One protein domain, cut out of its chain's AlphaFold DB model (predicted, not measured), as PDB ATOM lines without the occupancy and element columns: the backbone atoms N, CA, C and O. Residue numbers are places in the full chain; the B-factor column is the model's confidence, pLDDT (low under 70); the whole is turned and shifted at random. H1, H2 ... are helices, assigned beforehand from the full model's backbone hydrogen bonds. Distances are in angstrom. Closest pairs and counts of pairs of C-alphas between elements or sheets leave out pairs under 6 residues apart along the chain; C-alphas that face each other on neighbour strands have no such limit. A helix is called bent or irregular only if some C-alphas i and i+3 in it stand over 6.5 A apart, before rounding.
ATOM      1  N   ASN A 191     -23.875  -9.027 -29.995       80.56
ATOM      2  CA  ASN A 191     -24.144  -8.437 -28.685       80.56
ATOM      3  C   ASN A 191     -23.174  -7.272 -28.389       80.56
ATOM      4  O   ASN A 191     -22.388  -6.877 -29.249       80.56
ATOM      5  N   ASP A 192     -23.197  -6.728 -27.169       88.75
ATOM      6  CA  ASP A 192     -22.258  -5.685 -26.739       88.75
ATOM      7  C   ASP A 192     -20.784  -6.151 -26.751       88.75
ATOM      8  O   ASP A 192     -20.482  -7.344 -26.649       88.75
ATOM      9  N   GLU A 193     -19.847  -5.199 -26.859       90.25
ATOM     10  CA  GLU A 193     -18.408  -5.478 -27.009       90.25
ATOM     11  C   GLU A 193     -17.828  -6.343 -25.880       90.25
ATOM     12  O   GLU A 193     -16.934  -7.157 -26.121       90.25
ATOM     13  N   LYS A 194     -18.343  -6.230 -24.650       90.19
ATOM     14  CA  LYS A 194     -17.858  -7.039 -23.524       90.19
ATOM     15  C   LYS A 194     -18.232  -8.508 -23.716       90.19
ATOM     16  O   LYS A 194     -17.396  -9.380 -23.480       90.19
ATOM     17  N   ALA A 195     -19.452  -8.789 -24.168       90.12
ATOM     18  CA  ALA A 195     -19.877 -10.146 -24.499       90.12
ATOM     19  C   ALA A 195     -19.088 -10.721 -25.690       90.12
ATOM     20  O   ALA A 195     -18.672 -11.881 -25.650       90.12
ATOM     21  N   GLN A 196     -18.828  -9.909 -26.721       92.38
ATOM     22  CA  GLN A 196     -18.000 -10.311 -27.866       92.38
ATOM     23  C   GLN A 196     -16.570 -10.667 -27.438       92.38
ATOM     24  O   GLN A 196     -16.040 -11.705 -27.835       92.38
ATOM     25  N   GLN A 197     -15.963  -9.844 -26.578       93.31
ATOM     26  CA  GLN A 197     -14.626 -10.083 -26.041       93.31
ATOM     27  C   GLN A 197     -14.553 -11.395 -25.249       93.31
ATOM     28  O   GLN A 197     -13.668 -12.217 -25.481       93.31
ATOM     29  N   GLN A 198     -15.516 -11.629 -24.352       89.88
ATOM     30  CA  GLN A 198     -15.592 -12.874 -23.581       89.88
ATOM     31  C   GLN A 198     -15.744 -14.104 -24.482       89.88
ATOM     32  O   GLN A 198     -15.188 -15.162 -24.180       89.88
ATOM     33  N   TYR A 199     -16.487 -13.979 -25.585       90.12
ATOM     34  CA  TYR A 199     -16.633 -15.057 -26.557       90.12
ATOM     35  C   TYR A 199     -15.304 -15.380 -27.250       90.12
ATOM     36  O   TYR A 199     -14.920 -16.550 -27.290       90.12
ATOM     37  N   LEU A 200     -14.584 -14.363 -27.742       91.81
ATOM     38  CA  LEU A 200     -13.267 -14.538 -28.366       91.81
ATOM     39  C   LEU A 200     -12.285 -15.249 -27.434       91.81
ATOM     40  O   LEU A 200     -11.699 -16.263 -27.811       91.81
ATOM     41  N   GLU A 201     -12.151 -14.761 -26.199       91.19
ATOM     42  CA  GLU A 201     -11.263 -15.353 -25.191       91.19
ATOM     43  C   GLU A 201     -11.628 -16.804 -24.889       91.19
ATOM     44  O   GLU A 201     -10.758 -17.671 -24.767       91.19
ATOM     45  N   ARG A 202     -12.926 -17.088 -24.767       87.88
ATOM     46  CA  ARG A 202     -13.413 -18.435 -24.491       87.88
ATOM     47  C   ARG A 202     -13.086 -19.391 -25.632       87.88
ATOM     48  O   ARG A 202     -12.594 -20.486 -25.365       87.88
ATOM     49  N   LEU A 203     -13.373 -18.996 -26.869       89.19
ATOM     50  CA  LEU A 203     -13.127 -19.828 -28.043       89.19
ATOM     51  C   LEU A 203     -11.630 -20.097 -28.223       89.19
ATOM     52  O   LEU A 203     -11.242 -21.242 -28.450       89.19
ATOM     53  N   TRP A 204     -10.792 -19.075 -28.031       91.50
ATOM     54  CA  TRP A 204      -9.339 -19.220 -28.080       91.50
ATOM     55  C   TRP A 204      -8.820 -20.229 -27.048       91.50
ATOM     56  O   TRP A 204      -8.098 -21.160 -27.402       91.50
ATOM     57  N   ARG A 205      -9.264 -20.125 -25.787       87.75
ATOM     58  CA  ARG A 205      -8.899 -21.077 -24.718       87.75
ATOM     59  C   ARG A 205      -9.326 -22.508 -25.039       87.75
ATOM     60  O   ARG A 205      -8.576 -23.443 -24.773       87.75
ATOM     61  N   ILE A 206     -10.519 -22.693 -25.611       86.38
ATOM     62  CA  ILE A 206     -10.986 -24.014 -26.061       86.38
ATOM     63  C   ILE A 206     -10.050 -24.555 -27.147       86.38
ATOM     64  O   ILE A 206      -9.623 -25.705 -27.062       86.38
ATOM     65  N   GLY A 207      -9.683 -23.726 -28.122       89.12
ATOM     66  CA  GLY A 207      -8.731 -24.090 -29.166       89.12
ATOM     67  C   GLY A 207      -7.348 -24.470 -28.627       89.12
ATOM     68  O   GLY A 207      -6.822 -25.518 -28.996       89.12
ATOM     69  N   GLN A 208      -6.794 -23.708 -27.680       88.25
ATOM     70  CA  GLN A 208      -5.526 -24.045 -27.015       88.25
ATOM     71  C   GLN A 208      -5.603 -25.382 -26.255       88.25
ATOM     72  O   GLN A 208      -4.677 -26.194 -26.317       88.25
ATOM     73  N   LEU A 209      -6.726 -25.664 -25.584       85.69
ATOM     74  CA  LEU A 209      -6.955 -26.971 -24.956       85.69
ATOM     75  C   LEU A 209      -7.034 -28.099 -25.994       85.69
ATOM     76  O   LEU A 209      -6.534 -29.192 -25.732       85.69
ATOM     77  N   MET A 210      -7.609 -27.850 -27.174       86.94
ATOM     78  CA  MET A 210      -7.606 -28.821 -28.272       86.94
ATOM     79  C   MET A 210      -6.190 -29.070 -28.804       86.94
ATOM     80  O   MET A 210      -5.827 -30.228 -29.004       86.94
ATOM     81  N   VAL A 211      -5.365 -28.032 -28.964       89.56
ATOM     82  CA  VAL A 211      -3.942 -28.193 -29.322       89.56
ATOM     83  C   VAL A 211      -3.239 -29.090 -28.304       89.56
ATOM     84  O   VAL A 211      -2.537 -30.023 -28.687       89.56
ATOM     85  N   MET A 212      -3.475 -28.866 -27.007       86.31
ATOM     86  CA  MET A 212      -2.914 -29.698 -25.942       86.31
ATOM     87  C   MET A 212      -3.414 -31.147 -26.018       86.31
ATOM     88  O   MET A 212      -2.602 -32.070 -25.955       86.31
ATOM     89  N   LYS A 213      -4.723 -31.359 -26.212       84.75
ATOM     90  CA  LYS A 213      -5.338 -32.689 -26.368       84.75
ATOM     91  C   LYS A 213      -4.722 -33.480 -27.519       84.75
ATOM     92  O   LYS A 213      -4.464 -34.666 -27.357       84.75
ATOM     93  N   TYR A 214      -4.476 -32.828 -28.651       86.38
ATOM     94  CA  TYR A 214      -3.957 -33.461 -29.866       86.38
ATOM     95  C   TYR A 214      -2.433 -33.380 -30.014       86.38
ATOM     96  O   TYR A 214      -1.899 -33.751 -31.057       86.38
ATOM     97  N   SER A 215      -1.724 -32.911 -28.985       87.50
ATOM     98  CA  SER A 215      -0.262 -32.794 -29.023       87.50
ATOM     99  C   SER A 215       0.448 -34.149 -28.979       87.50
ATOM    100  O   SER A 215       1.467 -34.325 -29.644       87.50
ATOM    101  N   THR A 216      -0.077 -35.103 -28.201       87.38
ATOM    102  CA  THR A 216       0.499 -36.440 -27.993       87.38
ATOM    103  C   THR A 216      -0.599 -37.470 -27.695       87.38
ATOM    104  O   THR A 216      -1.651 -37.094 -27.162       87.38
ATOM    105  N   PRO A 217      -0.374 -38.767 -27.984       87.81
ATOM    106  CA  PRO A 217      -1.299 -39.835 -27.598       87.81
ATOM    107  C   PRO A 217      -1.572 -39.888 -26.087       87.81
ATOM    108  O   PRO A 217      -2.700 -40.138 -25.669       87.81
ATOM    109  N   GLU A 218      -0.562 -39.610 -25.259       84.88
ATOM    110  CA  GLU A 218      -0.670 -39.584 -23.798       84.88
ATOM    111  C   GLU A 218      -1.618 -38.478 -23.328       84.88
ATOM    112  O   GLU A 218      -2.485 -38.715 -22.484       84.88
ATOM    113  N   MET A 219      -1.503 -37.280 -23.909       84.44
ATOM    114  CA  MET A 219      -2.427 -36.188 -23.615       84.44
ATOM    115  C   MET A 219      -3.836 -36.517 -24.090       84.44
ATOM    116  O   MET A 219      -4.786 -36.313 -23.335       84.44
ATOM    117  N   GLN A 220      -3.989 -37.096 -25.279       84.12
ATOM    118  CA  GLN A 220      -5.294 -37.532 -25.763       84.12
ATOM    119  C   GLN A 220      -5.958 -38.511 -24.781       84.12
ATOM    120  O   GLN A 220      -7.112 -38.300 -24.396       84.12
ATOM    121  N   ALA A 221      -5.213 -39.505 -24.291       81.75
ATOM    122  CA  ALA A 221      -5.689 -40.465 -23.300       81.75
ATOM    123  C   ALA A 221      -6.087 -39.789 -21.971       81.75
ATOM    124  O   ALA A 221      -7.134 -40.110 -21.402       81.75
ATOM    125  N   CYS A 222      -5.336 -38.781 -21.507       79.69
ATOM    126  CA  CYS A 222      -5.718 -37.961 -20.349       79.69
ATOM    127  C   CYS A 222      -7.081 -37.266 -20.537       79.69
ATOM    128  O   CYS A 222      -7.909 -37.282 -19.620       79.69
ATOM    129  N   PHE A 223      -7.338 -36.688 -21.716       79.00
ATOM    130  CA  PHE A 223      -8.609 -36.022 -22.039       79.00
ATOM    131  C   PHE A 223      -9.776 -37.000 -22.234       79.00
ATOM    132  O   PHE A 223     -10.913 -36.664 -21.908       79.00
ATOM    133  N   GLU A 224      -9.511 -38.210 -22.729       78.50
ATOM    134  CA  GLU A 224     -10.501 -39.290 -22.874       78.50
ATOM    135  C   GLU A 224     -10.809 -39.991 -21.540       78.50
ATOM    136  O   GLU A 224     -11.731 -40.798 -21.442       78.50
ATOM    137  N   GLY A 225     -10.085 -39.630 -20.479       76.25
ATOM    138  CA  GLY A 225     -10.312 -40.130 -19.133       76.25
ATOM    139  C   GLY A 225      -9.536 -41.399 -18.792       76.25
ATOM    140  O   GLY A 225      -9.804 -41.991 -17.748       76.25
ATOM    141  N   HIS A 226      -8.544 -41.744 -19.605       82.31
ATOM    142  CA  HIS A 226      -7.628 -42.866 -19.438       82.31
ATOM    143  C   HIS A 226      -6.177 -42.367 -19.246       82.31
ATOM    144  O   HIS A 226      -5.317 -42.700 -20.061       82.31
ATOM    145  N   PRO A 227      -5.877 -41.535 -18.223       79.06
ATOM    146  CA  PRO A 227      -4.538 -40.974 -18.062       79.06
ATOM    147  C   PRO A 227      -3.497 -42.087 -17.837       79.06
ATOM    148  O   PRO A 227      -3.759 -43.005 -17.052       79.06
ATOM    149  N   PRO A 228      -2.318 -42.019 -18.485       79.75
ATOM    150  CA  PRO A 228      -1.195 -42.891 -18.162       79.75
ATOM    151  C   PRO A 228      -0.760 -42.749 -16.696       79.75
ATOM    152  O   PRO A 228      -0.996 -41.717 -16.061       79.75
ATOM    153  N   ALA A 229      -0.076 -43.773 -16.177       78.94
ATOM    154  CA  ALA A 229       0.459 -43.756 -14.817       78.94
ATOM    155  C   ALA A 229       1.393 -42.548 -14.599       78.94
ATOM    156  O   ALA A 229       2.323 -42.334 -15.379       78.94
ATOM    157  N   GLY A 230       1.158 -41.767 -13.543       77.12
ATOM    158  CA  GLY A 230       1.902 -40.542 -13.223       77.12
ATOM    159  C   GLY A 230       1.323 -39.246 -13.813       77.12
ATOM    160  O   GLY A 230       1.864 -38.171 -13.550       77.12
ATOM    161  N   MET A 231       0.233 -39.315 -14.588       72.50
ATOM    162  CA  MET A 231      -0.472 -38.153 -15.161       72.50
ATOM    163  C   MET A 231      -1.900 -37.971 -14.619       72.50
ATOM    164  O   MET A 231      -2.696 -37.201 -15.157       72.50
ATOM    165  N   GLU A 232      -2.249 -38.629 -13.517       72.56
ATOM    166  CA  GLU A 232      -3.603 -38.642 -12.951       72.56
ATOM    167  C   GLU A 232      -4.062 -37.238 -12.503       72.56
ATOM    168  O   GLU A 232      -5.232 -36.867 -12.669       72.56
ATOM    169  N   ASN A 233      -3.112 -36.422 -12.027       68.44
ATOM    170  CA  ASN A 233      -3.327 -35.045 -11.558       68.44
ATOM    171  C   ASN A 233      -3.526 -34.025 -12.688       68.44
ATOM    172  O   ASN A 233      -3.973 -32.907 -12.429       68.44
ATOM    173  N   VAL A 234      -3.236 -34.388 -13.943       63.06
ATOM    174  CA  VAL A 234      -3.447 -33.511 -15.109       63.06
ATOM    175  C   VAL A 234      -4.952 -33.256 -15.328       63.06
ATOM    176  O   VAL A 234      -5.336 -32.322 -16.026       63.06
ATOM    177  N   SER A 235      -5.833 -34.052 -14.705       53.97
ATOM    178  CA  SER A 235      -7.181 -34.282 -15.224       53.97
ATOM    179  C   SER A 235      -8.355 -33.521 -14.600       53.97
ATOM    180  O   SER A 235      -9.425 -33.614 -15.182       53.97
ATOM    181  N   GLU A 236      -8.274 -32.737 -13.517       56.50
ATOM    182  CA  GLU A 236      -9.532 -32.161 -12.977       56.50
ATOM    183  C   GLU A 236      -9.979 -30.860 -13.667       56.50
ATOM    184  O   GLU A 236     -11.118 -30.757 -14.130       56.50
ATOM    185  N   THR A 237      -9.081 -29.886 -13.834       51.56
ATOM    186  CA  THR A 237      -9.362 -28.665 -14.614       51.56
ATOM    187  C   THR A 237      -9.542 -29.005 -16.092       51.56
ATOM    188  O   THR A 237     -10.473 -28.531 -16.732       51.56
ATOM    189  N   VAL A 238      -8.705 -29.895 -16.620       58.44
ATOM    190  CA  VAL A 238      -8.719 -30.302 -18.028       58.44
ATOM    191  C   VAL A 238      -9.980 -31.110 -18.387       58.44
ATOM    192  O   VAL A 238     -10.540 -30.887 -19.456       58.44
ATOM    193  N   ARG A 239     -10.506 -31.967 -17.487       56.84
ATOM    194  CA  ARG A 239     -11.806 -32.655 -17.678       56.84
ATOM    195  C   ARG A 239     -13.017 -31.744 -17.462       56.84
ATOM    196  O   ARG A 239     -14.033 -31.943 -18.123       56.84
ATOM    197  N   ARG A 240     -12.961 -30.773 -16.532       58.22
ATOM    198  CA  ARG A 240     -14.092 -29.851 -16.270       58.22
ATOM    199  C   ARG A 240     -14.387 -28.932 -17.446       58.22
ATOM    200  O   ARG A 240     -15.544 -28.566 -17.654       58.22
ATOM    201  N   TRP A 241     -13.365 -28.557 -18.211       57.59
ATOM    202  CA  TRP A 241     -13.546 -27.815 -19.452       57.59
ATOM    203  C   TRP A 241     -14.028 -28.793 -20.524       57.59
ATOM    204  O   TRP A 241     -13.245 -29.360 -21.272       57.59
ATOM    205  N   TYR A 242     -15.345 -29.017 -20.516       56.16
ATOM    206  CA  TYR A 242     -16.152 -29.853 -21.410       56.16
ATOM    207  C   TYR A 242     -15.847 -29.575 -22.898       56.16
ATOM    208  O   TYR A 242     -16.638 -28.945 -23.601       56.16
ATOM    209  N   LEU A 243     -14.707 -30.053 -23.408       59.53
ATOM    210  CA  LEU A 243     -14.367 -29.962 -24.829       59.53
ATOM    211  C   LEU A 243     -15.476 -30.595 -25.672       59.53
ATOM    212  O   LEU A 243     -15.827 -30.048 -26.701       59.53
ATOM    213  N   GLY A 244     -16.127 -31.662 -25.196       57.59
ATOM    214  CA  GLY A 244     -17.154 -32.382 -25.956       57.59
ATOM    215  C   GLY A 244     -18.370 -31.556 -26.406       57.59
ATOM    216  O   GLY A 244     -18.992 -31.922 -27.395       57.59
ATOM    217  N   ALA A 245     -18.705 -30.444 -25.738       60.91
ATOM    218  CA  ALA A 245     -19.808 -29.573 -26.170       60.91
ATOM    219  C   ALA A 245     -19.385 -28.505 -27.199       60.91
ATOM    220  O   ALA A 245     -20.244 -27.910 -27.842       60.91
ATOM    221  N   TYR A 246     -18.080 -28.251 -27.338       67.25
ATOM    222  CA  TYR A 246     -17.523 -27.173 -28.167       67.25
ATOM    223  C   TYR A 246     -16.581 -27.683 -29.265       67.25
ATOM    224  O   TYR A 246     -16.324 -26.981 -30.235       67.25
ATOM    225  N   GLU A 247     -16.090 -28.912 -29.143       76.38
ATOM    226  CA  GLU A 247     -15.247 -29.584 -30.117       76.38
ATOM    227  C   GLU A 247     -16.104 -30.033 -31.303       76.38
ATOM    228  O   GLU A 247     -16.679 -31.122 -31.328       76.38
ATOM    229  N   THR A 248     -16.201 -29.166 -32.303       79.88
ATOM    230  CA  THR A 248     -16.842 -29.498 -33.576       79.88
ATOM    231  C   THR A 248     -15.831 -30.154 -34.526       79.88
ATOM    232  O   THR A 248     -14.631 -29.873 -34.430       79.88
ATOM    233  N   PRO A 249     -16.275 -30.984 -35.492       84.62
ATOM    234  CA  PRO A 249     -15.396 -31.480 -36.557       84.62
ATOM    235  C   PRO A 249     -14.642 -30.345 -37.261       84.62
ATOM    236  O   PRO A 249     -13.445 -30.448 -37.506       84.62
ATOM    237  N   PHE A 250     -15.324 -29.220 -37.472       83.75
ATOM    238  CA  PHE A 250     -14.763 -28.025 -38.085       83.75
ATOM    239  C   PHE A 250     -13.626 -27.392 -37.259       83.75
ATOM    240  O   PHE A 250     -12.578 -27.061 -37.811       83.75
ATOM    241  N   MET A 251     -13.769 -27.279 -35.931       84.56
ATOM    242  CA  MET A 251     -12.668 -26.824 -35.067       84.56
ATOM    243  C   MET A 251     -11.497 -27.807 -35.063       84.56
ATOM    244  O   MET A 251     -10.342 -27.386 -35.023       84.56
ATOM    245  N   ARG A 252     -11.774 -29.115 -35.126       85.44
ATOM    246  CA  ARG A 252     -10.729 -30.148 -35.179       85.44
ATOM    247  C   ARG A 252      -9.888 -30.032 -36.449       85.44
ATOM    248  O   ARG A 252      -8.669 -30.145 -36.371       85.44
ATOM    249  N   GLU A 253     -10.513 -29.746 -37.589       87.50
ATOM    250  CA  GLU A 253      -9.814 -29.497 -38.861       87.50
ATOM    251  C   GLU A 253      -8.863 -28.289 -38.802       87.50
ATOM    252  O   GLU A 253      -7.864 -28.265 -39.517       87.50
ATOM    253  N   HIS A 254      -9.138 -27.322 -37.921       89.19
ATOM    254  CA  HIS A 254      -8.368 -26.084 -37.773       89.19
ATOM    255  C   HIS A 254      -7.594 -26.015 -36.453       89.19
ATOM    256  O   HIS A 254      -7.152 -24.941 -36.059       89.19
ATOM    257  N   VAL A 255      -7.389 -27.139 -35.755       89.69
ATOM    258  CA  VAL A 255      -6.778 -27.136 -34.413       89.69
ATOM    259  C   VAL A 255      -5.412 -26.442 -34.380       89.69
ATOM    260  O   VAL A 255      -5.111 -25.718 -33.438       89.69
ATOM    261  N   LEU A 256      -4.609 -26.591 -35.438       89.88
ATOM    262  CA  LEU A 256      -3.285 -25.973 -35.533       89.88
ATOM    263  C   LEU A 256      -3.325 -24.445 -35.670       89.88
ATOM    264  O   LEU A 256      -2.298 -23.818 -35.454       89.88
ATOM    265  N   PHE A 257      -4.470 -23.846 -36.012       92.06
ATOM    266  CA  PHE A 257      -4.639 -22.388 -36.040       92.06
ATOM    267  C   PHE A 257      -4.540 -21.773 -34.637       92.06
ATOM    268  O   PHE A 257      -4.107 -20.643 -34.480       92.06
ATOM    269  N   PHE A 258      -4.899 -22.530 -33.597       92.56
ATOM    270  CA  PHE A 258      -4.842 -22.073 -32.204       92.56
ATOM    271  C   PHE A 258      -3.456 -22.218 -31.567       92.56
ATOM    272  O   PHE A 258      -3.309 -22.088 -30.348       92.56
ATOM    273  N   LYS A 259      -2.447 -22.575 -32.366       90.81
ATOM    274  CA  LYS A 259      -1.077 -22.738 -31.905       90.81
ATOM    275  C   LYS A 259      -0.271 -21.502 -32.281       90.81
ATOM    276  O   LYS A 259      -0.002 -21.277 -33.457       90.81
ATOM    277  N   ASP A 260       0.185 -20.789 -31.260       90.00
ATOM    278  CA  ASP A 260       1.144 -19.708 -31.429       90.00
ATOM    279  C   ASP A 260       2.586 -20.231 -31.417       90.00
ATOM    280  O   ASP A 260       2.942 -21.148 -30.670       90.00
ATOM    281  N   ASP A 261       3.424 -19.601 -32.236       87.31
ATOM    282  CA  ASP A 261       4.863 -19.862 -32.353       87.31
ATOM    283  C   ASP A 261       5.704 -18.802 -31.611       87.31
ATOM    284  O   ASP A 261       6.936 -18.838 -31.619       87.31
ATOM    285  N   GLY A 262       5.035 -17.857 -30.945       87.31
ATOM    286  CA  GLY A 262       5.637 -16.809 -30.128       87.31
ATOM    287  C   GLY A 262       5.295 -15.409 -30.624       87.31
ATOM    288  O   GLY A 262       4.608 -15.232 -31.621       87.31
ATOM    289  N   LYS A 263       5.798 -14.391 -29.918       88.25
ATOM    290  CA  LYS A 263       5.455 -12.994 -30.205       88.25
ATOM    291  C   LYS A 263       5.981 -12.534 -31.561       88.25
ATOM    292  O   LYS A 263       7.178 -12.694 -31.848       88.25
ATOM    293  N   VAL A 264       5.115 -11.894 -32.347       88.56
ATOM    294  CA  VAL A 264       5.510 -11.231 -33.597       88.56
ATOM    295  C   VAL A 264       6.357 -10.001 -33.276       88.56
ATOM    296  O   VAL A 264       6.011  -9.167 -32.444       88.56
ATOM    297  N   SER A 265       7.501  -9.888 -33.945       88.25
ATOM    298  CA  SER A 265       8.405  -8.736 -33.843       88.25
ATOM    299  C   SER A 265       9.217  -8.587 -35.125       88.25
ATOM    300  O   SER A 265       9.242  -9.502 -35.946       88.25
ATOM    301  N   ALA A 266       9.969  -7.495 -35.262       84.12
ATOM    302  CA  ALA A 266      10.945  -7.315 -36.339       84.12
ATOM    303  C   ALA A 266      11.901  -8.518 -36.512       84.12
ATOM    304  O   ALA A 266      12.269  -8.877 -37.627       84.12
ATOM    305  N   ARG A 267      12.283  -9.180 -35.409       86.00
ATOM    306  CA  ARG A 267      13.167 -10.361 -35.427       86.00
ATOM    307  C   ARG A 267      12.425 -11.675 -35.664       86.00
ATOM    308  O   ARG A 267      13.058 -12.670 -35.995       86.00
ATOM    309  N   ASN A 268      11.111 -11.683 -35.466       88.69
ATOM    310  CA  ASN A 268      10.271 -12.875 -35.496       88.69
ATOM    311  C   ASN A 268       8.976 -12.615 -36.285       88.69
ATOM    312  O   ASN A 268       7.878 -12.903 -35.823       88.69
ATOM    313  N   TRP A 269       9.096 -12.009 -37.470       91.06
ATOM    314  CA  TRP A 269       7.951 -11.631 -38.314       91.06
ATOM    315  C   TRP A 269       7.138 -12.835 -38.810       91.06
ATOM    316  O   TRP A 269       5.958 -12.733 -39.146       91.06
ATOM    317  N   ASN A 270       7.784 -13.999 -38.863       89.44
ATOM    318  CA  ASN A 270       7.163 -15.246 -39.283       89.44
ATOM    319  C   ASN A 270       6.538 -16.035 -38.122       89.44
ATOM    320  O   ASN A 270       6.224 -17.205 -38.309       89.44
ATOM    321  N   ALA A 271       6.368 -15.429 -36.948       90.56
ATOM    322  CA  ALA A 271       5.639 -16.058 -35.854       90.56
ATOM    323  C   ALA A 271       4.126 -16.014 -36.087       90.56
ATOM    324  O   ALA A 271       3.610 -15.075 -36.697       90.56
ATOM    325  N   ASN A 272       3.430 -17.013 -35.550       90.31
ATOM    326  CA  ASN A 272       1.996 -16.951 -35.307       90.31
ATOM    327  C   ASN A 272       1.781 -16.505 -33.849       90.31
ATOM    328  O   ASN A 272       2.257 -17.151 -32.922       90.31
ATOM    329  N   ASP A 273       1.132 -15.362 -33.684       91.94
ATOM    330  CA  ASP A 273       0.755 -14.699 -32.424       91.94
ATOM    331  C   ASP A 273      -0.724 -14.295 -32.522       91.94
ATOM    332  O   ASP A 273      -1.102 -13.123 -32.471       91.94
ATOM    333  N   HIS A 274      -1.581 -15.251 -32.856       92.50
ATOM    334  CA  HIS A 274      -3.009 -15.008 -33.033       92.50
ATOM    335  C   HIS A 274      -3.681 -14.667 -31.697       92.50
ATOM    336  O   HIS A 274      -4.663 -13.921 -31.702       92.50
ATOM    337  N   GLU A 275      -3.127 -15.086 -30.553       91.06
ATOM    338  CA  GLU A 275      -3.609 -14.671 -29.227       91.06
ATOM    339  C   GLU A 275      -3.597 -13.144 -29.049       91.06
ATOM    340  O   GLU A 275      -4.503 -12.586 -28.423       91.06
ATOM    341  N   THR A 276      -2.650 -12.425 -29.658       88.81
ATOM    342  CA  THR A 276      -2.630 -10.951 -29.618       88.81
ATOM    343  C   THR A 276      -3.870 -10.318 -30.267       88.81
ATOM    344  O   THR A 276      -4.281  -9.227 -29.865       88.81
ATOM    345  N   LEU A 277      -4.514 -10.990 -31.226       90.44
ATOM    346  CA  LEU A 277      -5.804 -10.570 -31.790       90.44
ATOM    347  C   LEU A 277      -6.985 -10.941 -30.881       90.44
ATOM    348  O   LEU A 277      -8.087 -10.443 -31.091       90.44
TER     349      LEU A 277
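AT A GLANCE: This is residues 191 to 277 of the 358 residues of an uncharacterized protein of Verrucomicrobia bacterium (UniProt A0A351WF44). One long helix, H1, has five short helices loosely gathered about it; residues 191 to 199, of which 193 to 199 belong to H1, stick out as a free arm. H2 sits past the far end of H1 and packs on H3, which lies beside the last part of H1 without clearly touching it, while H5 packs on the side of H1 and a long looping link leads from H5 to H6, back near H1. The printed part has 87 residues with six named helices, H1 to H6 in chain order, and no named strand: all helix. It is loose, with a radius of gyration of the C-alphas of 15.1 A and spans of 43 by 37 by 24 A.

IN THESE COORDINATES: H1, residues 193 to 213, is 30.2 A long, from C-alpha 193 at (-18.408, -5.478, -27.009) to C-alpha 213 at (-5.338, -32.689, -26.368). H2 is residues 217 to 224, 10.4 A; H3 is 232 to 240, 14.1 A, and irregular, with C-alphas 234 and 237 7.7 A apart. H4 is 249 to 253, H5 255 to 258, and H6 274 to 277, ending at C-alpha 277 (-5.804, -10.570, -31.790).

HOW THE PARTS SIT: H1 touches H5 with residues 204 to 211 alone; the closest C-alphas, Gly 207 and Phe 258, are 5.3 A apart. H1 and H2 touch only at the corner, Lys 213 to Gln 220 at 4.9 A between closest C-alphas. H2 and H3 touch at a steep tilt of 51 degrees, the same way; their closest C-alphas, Phe 223 and Arg 239, are 6.4 A apart. H4 and H6 are each close to H1 but not clearly touching, the closest C-alphas being Gly 207 and Met 251, 7.6 A, and Trp 204 and Glu 275, 7.4 A. In H1, H2 and H4 every O i to N i+4 pair is within hydrogen-bond range; H3 has 2 of 5, and 1 of 6 O i to N i+3 pairs, while H5 and H6 are too short for an O i to N i+4 pair.

THE WHOLE: The C-alphas farthest apart, Asp 192 and Ala 229, are 45.9 A apart. The printed part has no cut. The link from H5 to H6, 15 residues, is long. Residues 233 to 246 have pLDDT under 70.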